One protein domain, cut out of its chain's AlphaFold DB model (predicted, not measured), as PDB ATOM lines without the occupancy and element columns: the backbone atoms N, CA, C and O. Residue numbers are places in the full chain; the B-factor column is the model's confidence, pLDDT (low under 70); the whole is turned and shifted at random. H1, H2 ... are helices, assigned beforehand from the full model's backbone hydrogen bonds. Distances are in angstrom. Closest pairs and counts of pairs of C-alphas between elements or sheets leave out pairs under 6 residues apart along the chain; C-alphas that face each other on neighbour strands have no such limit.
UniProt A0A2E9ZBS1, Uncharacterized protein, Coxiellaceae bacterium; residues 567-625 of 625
ATOM      1  N   THR A 567     -32.489 -23.063 -17.677       84.88
ATOM      2  CA  THR A 567     -31.238 -22.351 -17.951       84.88
ATOM      3  C   THR A 567     -30.211 -23.255 -18.624       84.88
ATOM      4  O   THR A 567     -30.284 -24.481 -18.540       84.88
ATOM      5  N   SER A 568     -29.173 -22.658 -19.217       81.44
ATOM      6  CA  SER A 568     -28.016 -23.396 -19.740       81.44
ATOM      7  C   SER A 568     -27.401 -24.343 -18.700       81.44
ATOM      8  O   SER A 568     -26.976 -25.442 -19.040       81.44
ATOM      9  N   LYS A 569     -27.407 -23.961 -17.413       83.19
ATOM     10  CA  LYS A 569     -26.884 -24.794 -16.318       83.19
ATOM     11  C   LYS A 569     -27.732 -26.038 -16.060       83.19
ATOM     12  O   LYS A 569     -27.170 -27.079 -15.732       83.19
ATOM     13  N   ASP A 570     -29.052 -25.934 -16.193       86.06
ATOM     14  CA  ASP A 570     -29.964 -27.065 -15.984       86.06
ATOM     15  C   ASP A 570     -29.738 -28.124 -17.070       86.06
ATOM     16  O   ASP A 570     -29.525 -29.299 -16.770       86.06
ATOM     17  N   TRP A 571     -29.636 -27.684 -18.327       86.00
ATOM     18  CA  TRP A 571     -29.323 -28.557 -19.457       86.00
ATOM     19  C   TRP A 571     -27.918 -29.164 -19.380       86.00
ATOM     20  O   TRP A 571     -27.747 -30.343 -19.683       86.00
ATOM     21  N   GLN A 572     -26.914 -28.410 -18.919       81.75
ATOM     22  CA  GLN A 572     -25.571 -28.952 -18.691       81.75
ATOM     23  C   GLN A 572     -25.574 -30.062 -17.635       81.75
ATOM     24  O   GLN A 572     -24.952 -31.096 -17.863       81.75
ATOM     25  N   LYS A 573     -26.273 -29.884 -16.504       84.25
ATOM     26  CA  LYS A 573     -26.384 -30.933 -15.472       84.25
ATOM     27  C   LYS A 573     -27.017 -32.203 -16.028       84.25
ATOM     28  O   LYS A 573     -26.510 -33.291 -15.777       84.25
ATOM     29  N   TYR A 574     -28.077 -32.063 -16.817       86.00
ATOM     30  CA  TYR A 574     -28.722 -33.200 -17.463       86.00
ATOM     31  C   TYR A 574     -27.780 -33.940 -18.419       86.00
ATOM     32  O   TYR A 574     -27.634 -35.155 -18.309       86.00
ATOM     33  N   LEU A 575     -27.058 -33.224 -19.289       80.56
ATOM     34  CA  LEU A 575     -26.106 -33.846 -20.219       80.56
ATOM     35  C   LEU A 575     -24.886 -34.479 -19.520       80.56
ATOM     36  O   LEU A 575     -24.319 -35.427 -20.060       80.56
ATOM     37  N   LYS A 576     -24.501 -34.007 -18.322       79.12
ATOM     38  CA  LYS A 576     -23.469 -34.647 -17.473       79.12
ATOM     39  C   LYS A 576     -23.955 -35.928 -16.787       79.12
ATOM     40  O   LYS A 576     -23.135 -36.674 -16.260       79.12
ATOM     41  N   GLY A 577     -25.266 -36.176 -16.778       79.88
ATOM     42  CA  GLY A 577     -25.891 -37.215 -15.958       79.88
ATOM     43  C   GLY A 577     -26.042 -36.828 -14.481       79.88
ATOM     44  O   GLY A 577     -26.416 -37.675 -13.676       79.88
ATOM     45  N   ASP A 578     -25.779 -35.564 -14.127       82.81
ATOM     46  CA  ASP A 578     -25.901 -35.040 -12.759       82.81
ATOM     47  C   ASP A 578     -27.360 -34.715 -12.386       82.81
ATOM     48  O   ASP A 578     -27.697 -34.632 -11.206       82.81
ATOM     49  N   ASP A 579     -28.229 -34.502 -13.381       78.31
ATOM     50  CA  ASP A 579     -29.674 -34.349 -13.187       78.31
ATOM     51  C   ASP A 579     -30.416 -35.606 -13.645       78.31
ATOM     52  O   ASP A 579     -30.752 -35.774 -14.818       78.31
ATOM     53  N   THR A 580     -30.666 -36.505 -12.695       72.62
ATOM     54  CA  THR A 580     -31.335 -37.788 -12.941       72.62
ATOM     55  C   THR A 580     -32.855 -37.718 -12.814       72.62
ATOM     56  O   THR A 580     -33.519 -38.725 -13.049       72.62
ATOM     57  N   GLU A 581     -33.422 -36.573 -12.423       80.06
ATOM     58  CA  GLU A 581     -34.832 -36.495 -12.026       80.06
ATOM     59  C   GLU A 581     -35.574 -35.304 -12.641       80.06
ATOM     60  O   GLU A 581     -36.684 -35.479 -13.137       80.06
ATOM     61  N   THR A 582     -34.988 -34.106 -12.685       84.69
ATOM     62  CA  THR A 582     -35.728 -32.881 -13.035       84.69
ATOM     63  C   THR A 582     -36.060 -32.823 -14.525       84.69
ATOM     64  O   THR A 582     -37.232 -32.853 -14.902       84.69
ATOM     65  N   ILE A 583     -35.044 -32.780 -15.392       88.19
ATOM     66  CA  ILE A 583     -35.219 -32.740 -16.849       88.19
ATOM     67  C   ILE A 583     -35.896 -34.016 -17.390       88.19
ATOM     68  O   ILE A 583     -36.838 -33.875 -18.176       88.19
ATOM     69  N   PRO A 584     -35.528 -35.249 -16.968       87.94
ATOM     70  CA  PRO A 584     -36.252 -36.459 -17.363       87.94
ATOM     71  C   PRO A 584     -37.755 -36.396 -17.072       87.94
ATOM     72  O   PRO A 584     -38.558 -36.685 -17.960       87.94
ATOM     73  N   ASN A 585     -38.146 -35.961 -15.868       88.81
ATOM     74  CA  ASN A 585     -39.556 -35.845 -15.500       88.81
ATOM     75  C   ASN A 585     -40.275 -34.781 -16.332       88.81
ATOM     76  O   ASN A 585     -41.416 -35.003 -16.735       88.81
ATOM     77  N   ILE A 586     -39.620 -33.654 -16.628       91.25
ATOM     78  CA  ILE A 586     -40.179 -32.615 -17.501       91.25
ATOM     79  C   ILE A 586     -40.429 -33.173 -18.906       91.25
ATOM     80  O   ILE A 586     -41.522 -32.992 -19.436       91.25
ATOM     81  N   LEU A 587     -39.464 -33.883 -19.502       90.69
ATOM     82  CA  LEU A 587     -39.614 -34.478 -20.837       90.69
ATOM     83  C   LEU A 587     -40.733 -35.529 -20.868       90.69
ATOM     84  O   LEU A 587     -41.566 -35.528 -21.776       90.69
ATOM     85  N   THR A 588     -40.806 -36.387 -19.850       90.31
ATOM     86  CA  THR A 588     -41.894 -37.364 -19.720       90.31
ATOM     87  C   THR A 588     -43.250 -36.664 -19.572       90.31
ATOM     88  O   THR A 588     -44.204 -37.025 -20.260       90.31
ATOM     89  N   LYS A 589     -43.346 -35.598 -18.766       91.56
ATOM     90  CA  LYS A 589     -44.575 -34.799 -18.608       91.56
ATOM     91  C   LYS A 589     -44.948 -34.004 -19.856       91.56
ATOM     92  O   LYS A 589     -46.133 -33.866 -20.135       91.56
ATOM     93  N   MET A 590     -43.981 -33.564 -20.661       90.38
ATOM     94  CA  MET A 590     -44.235 -33.031 -22.006       90.38
ATOM     95  C   MET A 590     -44.792 -34.094 -22.960       90.38
ATOM     96  O   MET A 590     -45.309 -33.747 -24.015       90.38
ATOM     97  N   GLY A 591     -44.720 -35.379 -22.606       89.50
ATOM     98  CA  GLY A 591     -45.227 -36.490 -23.404       89.50
ATOM     99  C   GLY A 591     -44.204 -37.054 -24.387       89.50
ATOM    100  O   GLY A 591     -44.607 -37.531 -25.449       89.50
ATOM    101  N   PHE A 592     -42.902 -36.955 -24.097       90.19
ATOM    102  CA  PHE A 592     -41.880 -37.735 -24.798       90.19
ATOM    103  C   PHE A 592     -41.805 -39.146 -24.203       90.19
ATOM    104  O   PHE A 592     -41.575 -39.292 -23.000       90.19
ATOM    105  N   ASP A 593     -41.931 -40.177 -25.040       84.06
ATOM    106  CA  ASP A 593     -41.696 -41.570 -24.632       84.06
ATOM    107  C   ASP A 593     -40.255 -41.716 -24.107       84.06
ATOM    108  O   ASP A 593     -39.329 -41.100 -24.640       84.06
ATOM    109  N   GLU A 594     -40.051 -42.505 -23.050       77.69
ATOM    110  CA  GLU A 594     -38.720 -42.827 -22.512       77.69
ATOM    111  C   GLU A 594     -37.805 -43.467 -23.552       77.69
ATOM    112  O   GLU A 594     -36.592 -43.285 -23.496       77.69
ATOM    113  N   LYS A 595     -38.388 -44.157 -24.535       82.75
ATOM    114  CA  LYS A 595     -37.666 -44.798 -25.637       82.75
ATOM    115  C   LYS A 595     -37.439 -43.875 -26.835       82.75
ATOM    116  O   LYS A 595     -36.705 -44.249 -27.749       82.75
ATOM    117  N   ASP A 596     -38.045 -42.688 -26.856       85.81
ATOM    118  CA  ASP A 596     -37.878 -41.708 -27.935       85.81
ATOM    119  C   ASP A 596     -36.638 -40.830 -27.706       85.81
ATOM    120  O   ASP A 596     -36.709 -39.608 -27.559       85.81
ATOM    121  N   GLU A 597     -35.465 -41.464 -27.664       82.19
ATOM    122  CA  GLU A 597     -34.189 -40.760 -27.488       82.19
ATOM    123  C   GLU A 597     -33.954 -39.733 -28.603       82.19
ATOM    124  O   GLU A 597     -33.458 -38.634 -28.356       82.19
ATOM    125  N   LYS A 598     -34.360 -40.061 -29.837       84.25
ATOM    126  CA  LYS A 598     -34.180 -39.188 -31.001       84.25
ATOM    127  C   LYS A 598     -35.058 -37.939 -30.917       84.25
ATOM    128  O   LYS A 598     -34.557 -36.848 -31.181       84.25
ATOM    129  N   GLY A 599     -36.334 -38.078 -30.557       85.06
ATOM    130  CA  GLY A 599     -37.245 -36.946 -30.387       85.06
ATOM    131  C   GLY A 599     -36.868 -36.073 -29.194       85.06
ATOM    132  O   GLY A 599     -36.861 -34.849 -29.320       85.06
ATOM    133  N   ARG A 600     -36.446 -36.683 -28.076       88.38
ATOM    134  CA  ARG A 600     -35.913 -35.955 -26.911       88.38
ATOM    135  C   ARG A 600     -34.681 -35.128 -27.283       88.38
ATOM    136  O   ARG A 600     -34.643 -33.939 -26.986       88.38
ATOM    137  N   LEU A 601     -33.709 -35.719 -27.980       84.44
ATOM    138  CA  LEU A 601     -32.509 -35.007 -28.439       84.44
ATOM    139  C   LEU A 601     -32.835 -33.896 -29.444       84.44
ATOM    140  O   LEU A 601     -32.281 -32.805 -29.334       84.44
ATOM    141  N   ALA A 602     -33.746 -34.140 -30.391       86.69
ATOM    142  CA  ALA A 602     -34.178 -33.121 -31.347       86.69
ATOM    143  C   ALA A 602     -34.800 -31.910 -30.637       86.69
ATOM    144  O   ALA A 602     -34.438 -30.774 -30.928       86.69
ATOM    145  N   PHE A 603     -35.668 -32.151 -29.651       90.44
ATOM    146  CA  PHE A 603     -36.241 -31.088 -28.831       90.44
ATOM    147  C   PHE A 603     -35.180 -30.311 -28.045       90.44
ATOM    148  O   PHE A 603     -35.218 -29.084 -28.029       90.44
ATOM    149  N   ILE A 604     -34.235 -31.005 -27.404       87.44
ATOM    150  CA  ILE A 604     -33.161 -30.365 -26.630       87.44
ATOM    151  C   ILE A 604     -32.331 -29.444 -27.527       87.44
ATOM    152  O   ILE A 604     -32.066 -28.303 -27.148       87.44
ATOM    153  N   ASN A 605     -31.964 -29.913 -28.722       84.56
ATOM    154  CA  ASN A 605     -31.214 -29.119 -29.692       84.56
ATOM    155  C   ASN A 605     -31.991 -27.862 -30.096       84.56
ATOM    156  O   ASN A 605     -31.466 -26.756 -29.970       84.56
ATOM    157  N   ASP A 606     -33.257 -28.024 -30.492       87.12
ATOM    158  CA  ASP A 606     -34.134 -26.917 -30.876       87.12
ATOM    159  C   ASP A 606     -34.321 -25.908 -29.737       87.12
ATOM    160  O   ASP A 606     -34.325 -24.699 -29.969       87.12
ATOM    161  N   TYR A 607     -34.472 -26.383 -28.499       87.44
ATOM    162  CA  TYR A 607     -34.641 -25.523 -27.333       87.44
ATOM    163  C   TYR A 607     -33.378 -24.704 -27.048       87.44
ATOM    164  O   TYR A 607     -33.468 -23.492 -26.848       87.44
ATOM    165  N   ILE A 608     -32.201 -25.340 -27.043       84.56
ATOM    166  CA  ILE A 608     -30.918 -24.659 -26.809       84.56
ATOM    167  C   ILE A 608     -30.676 -23.606 -27.897       84.56
ATOM    168  O   ILE A 608     -30.370 -22.455 -27.586       84.56
ATOM    169  N   GLU A 609     -30.886 -23.965 -29.161       85.06
ATOM    170  CA  GLU A 609     -30.655 -23.058 -30.284       85.06
ATOM    171  C   GLU A 609     -31.607 -21.858 -30.266       85.06
ATOM    172  O   GLU A 609     -31.171 -20.708 -30.360       85.06
ATOM    173  N   LYS A 610     -32.908 -22.103 -30.085       85.12
ATOM    174  CA  LYS A 610     -33.930 -21.056 -30.204       85.12
ATOM    175  C   LYS A 610     -34.079 -20.212 -28.943       85.12
ATOM    176  O   LYS A 610     -34.301 -19.010 -29.058       85.12
ATOM    177  N   GLN A 611     -33.993 -20.823 -27.759       85.50
ATOM    178  CA  GLN A 611     -34.297 -20.148 -26.488       85.50
ATOM    179  C   GLN A 611     -33.052 -19.676 -25.741       85.50
ATOM    180  O   GLN A 611     -33.136 -18.705 -24.989       85.50
ATOM    181  N   LEU A 612     -31.907 -20.343 -25.923       82.19
ATOM    182  CA  LEU A 612     -30.638 -19.934 -25.309       82.19
ATOM    183  C   LEU A 612     -29.722 -19.201 -26.296       82.19
ATOM    184  O   LEU A 612     -28.692 -18.680 -25.878       82.19
ATOM    185  N   HIS A 613     -30.108 -19.119 -27.576       82.00
ATOM    186  CA  HIS A 613     -29.358 -18.448 -28.645       82.00
ATOM    187  C   HIS A 613     -27.913 -18.953 -28.776       82.00
ATOM    188  O   HIS A 613     -26.992 -18.187 -29.063       82.00
ATOM    189  N   MET A 614     -27.714 -20.254 -28.557       79.56
ATOM    190  CA  MET A 614     -26.418 -20.921 -28.651       79.56
ATOM    191  C   MET A 614     -26.511 -22.080 -29.631       79.56
ATOM    192  O   MET A 614     -27.449 -22.870 -29.557       79.56
ATOM    193  N   SER A 615     -25.520 -22.244 -30.508       76.00
ATOM    194  CA  SER A 615     -25.457 -23.476 -31.294       76.00
ATOM    195  C   SER A 615     -25.208 -24.658 -30.352       76.00
ATOM    196  O   SER A 615     -24.471 -24.541 -29.369       76.00
ATOM    197  N   TYR A 616     -25.800 -25.815 -30.646       72.00
ATOM    198  CA  TYR A 616     -25.590 -27.018 -29.833       72.00
ATOM    199  C   TYR A 616     -24.101 -27.401 -29.742       72.00
ATOM    200  O   TYR A 616     -23.623 -27.862 -28.709       72.00
ATOM    201  N   VAL A 617     -23.343 -27.142 -30.813       72.62
ATOM    202  CA  VAL A 617     -21.894 -27.362 -30.864       72.62
ATOM    203  C   VAL A 617     -21.156 -26.407 -29.926       72.62
ATOM    204  O   VAL A 617     -20.281 -26.849 -29.189       72.62
ATOM    205  N   ASP A 618     -21.522 -25.125 -29.893       74.38
ATOM    206  CA  ASP A 618     -20.924 -24.149 -28.972       74.38
ATOM    207  C   ASP A 618     -21.298 -24.443 -27.518       74.38
ATOM    208  O   ASP A 618     -20.446 -24.349 -26.638       74.38
ATOM    209  N   PHE A 619     -22.530 -24.893 -27.280       77.88
ATOM    210  CA  PHE A 619     -22.991 -25.352 -25.972       77.88
ATOM    211  C   PHE A 619     -22.180 -26.552 -25.467       77.88
ATOM    212  O   PHE A 619     -21.759 -26.573 -24.310       77.88
ATOM    213  N   ILE A 620     -21.890 -27.526 -26.340       72.75
ATOM    214  CA  ILE A 620     -21.005 -28.655 -26.020       72.75
ATOM    215  C   ILE A 620     -19.545 -28.198 -25.853       72.75
ATOM    216  O   ILE A 620     -18.841 -28.678 -24.968       72.75
ATOM    217  N   ASN A 621     -19.059 -27.261 -26.664       71.81
ATOM    218  CA  ASN A 621     -17.682 -26.769 -26.558       71.81
ATOM    219  C   ASN A 621     -17.447 -25.956 -25.276       71.81
ATOM    220  O   ASN A 621     -16.352 -26.003 -24.714       71.81
ATOM    221  N   GLU A 622     -18.461 -25.233 -24.797       66.38
ATOM    222  CA  GLU A 622     -18.464 -24.590 -23.480       66.38
ATOM    223  C   GLU A 622     -18.596 -25.618 -22.342       66.38
ATOM    224  O   GLU A 622     -18.108 -25.379 -21.246       66.38
ATOM    225  N   TYR A 623     -19.190 -26.786 -22.615       64.69
ATOM    226  CA  TYR A 623     -19.282 -27.936 -21.707       64.69
ATOM    227  C   TYR A 623     -17.972 -28.742 -21.580       64.69
ATOM    228  O   TYR A 623     -17.738 -29.345 -20.533       64.69
ATOM    229  N   ILE A 624     -17.137 -28.785 -22.629       60.12
ATOM    230  CA  ILE A 624     -15.840 -29.497 -22.640       60.12
ATOM    231  C   ILE A 624     -14.724 -28.674 -21.967       60.12
ATOM    232  O   ILE A 624     -13.731 -29.249 -21.516       60.12
ATOM    233  N   LYS A 625     -14.870 -27.346 -21.904       53.41
ATOM    234  CA  LYS A 625     -13.981 -26.450 -21.147       53.41
ATOM    235  C   LYS A 625     -14.332 -26.450 -19.663       53.41
ATOM    236  O   LYS A 625     -13.373 -26.334 -18.867       53.41
TER     237      LYS A 625
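This is residues 567 to 625 of the 625 residues of an uncharacterized protein of Coxiellaceae bacterium (UniProt A0A2E9ZBS1). Picture four helices set in a ring with few close contacts: H1 and H3 run opposite ways across from each other, and H2 and H4 stand crosswise to them on opposite sides of that pair. The printed part has 59 residues, with named helices H1, H2, H3 and H4 in that order along the chain and no named strand; the class is all helix. The whole is compact, with a radius of gyration of the C-alphas of 11.3 A, and rounded, spanning 30 by 22 by 17 A.

Find C-alpha 568 at (-28.016, -23.396, -19.740); there H1 begins, residues 568 to 576, 12.3 A long. Next comes H2, residues 582 to 589, 10.6 A. Look at C-alpha 597 at (-34.189, -40.760, -27.488) for the start of H3, residues 597 to 611, the longest helix at 20.6 A. H4, residues 616 to 624, runs 12.4 A to C-alpha 624 at (-15.840, -29.497, -22.640).

Start at Tyr 574 and Ile 583, the closest C-alphas of H1 and H2, 6.5 A apart: these helices only just touch, with 3 pairs of C-alphas within 8 A, about perpendicular at 89 degrees. H2 and H3 are close but not clearly touching, with C-alphas 587 and 600 closest at 7.3 A. H3 only just touches H4, with 3 such pairs and with residues 605 to 609 alone; Asn 605 and Tyr 616 have the closest C-alphas, 6.0 A apart, and the lines stand about perpendicular at 87 degrees. H1 is close but not clearly touching to H3, closest at C-alphas 568 and 608, 7.7 A, at a shallow tilt of 24 degrees, opposite ways. H1 and H4 are likewise close but not clearly touching, at C-alphas 572 and 623, 7.0 A. H2 and H4 are apart. In H1, H2, H3 and H4 every O i to N i+4 pair is within hydrogen-bond range.

The C-alphas of Gly 591 and Lys 625, the two farthest apart, are 32.9 A from each other. The printed part has no cut, and no link is long. Residues 622 to 625 are under 70 in pLDDT; Lys 625 is the chain's last residue.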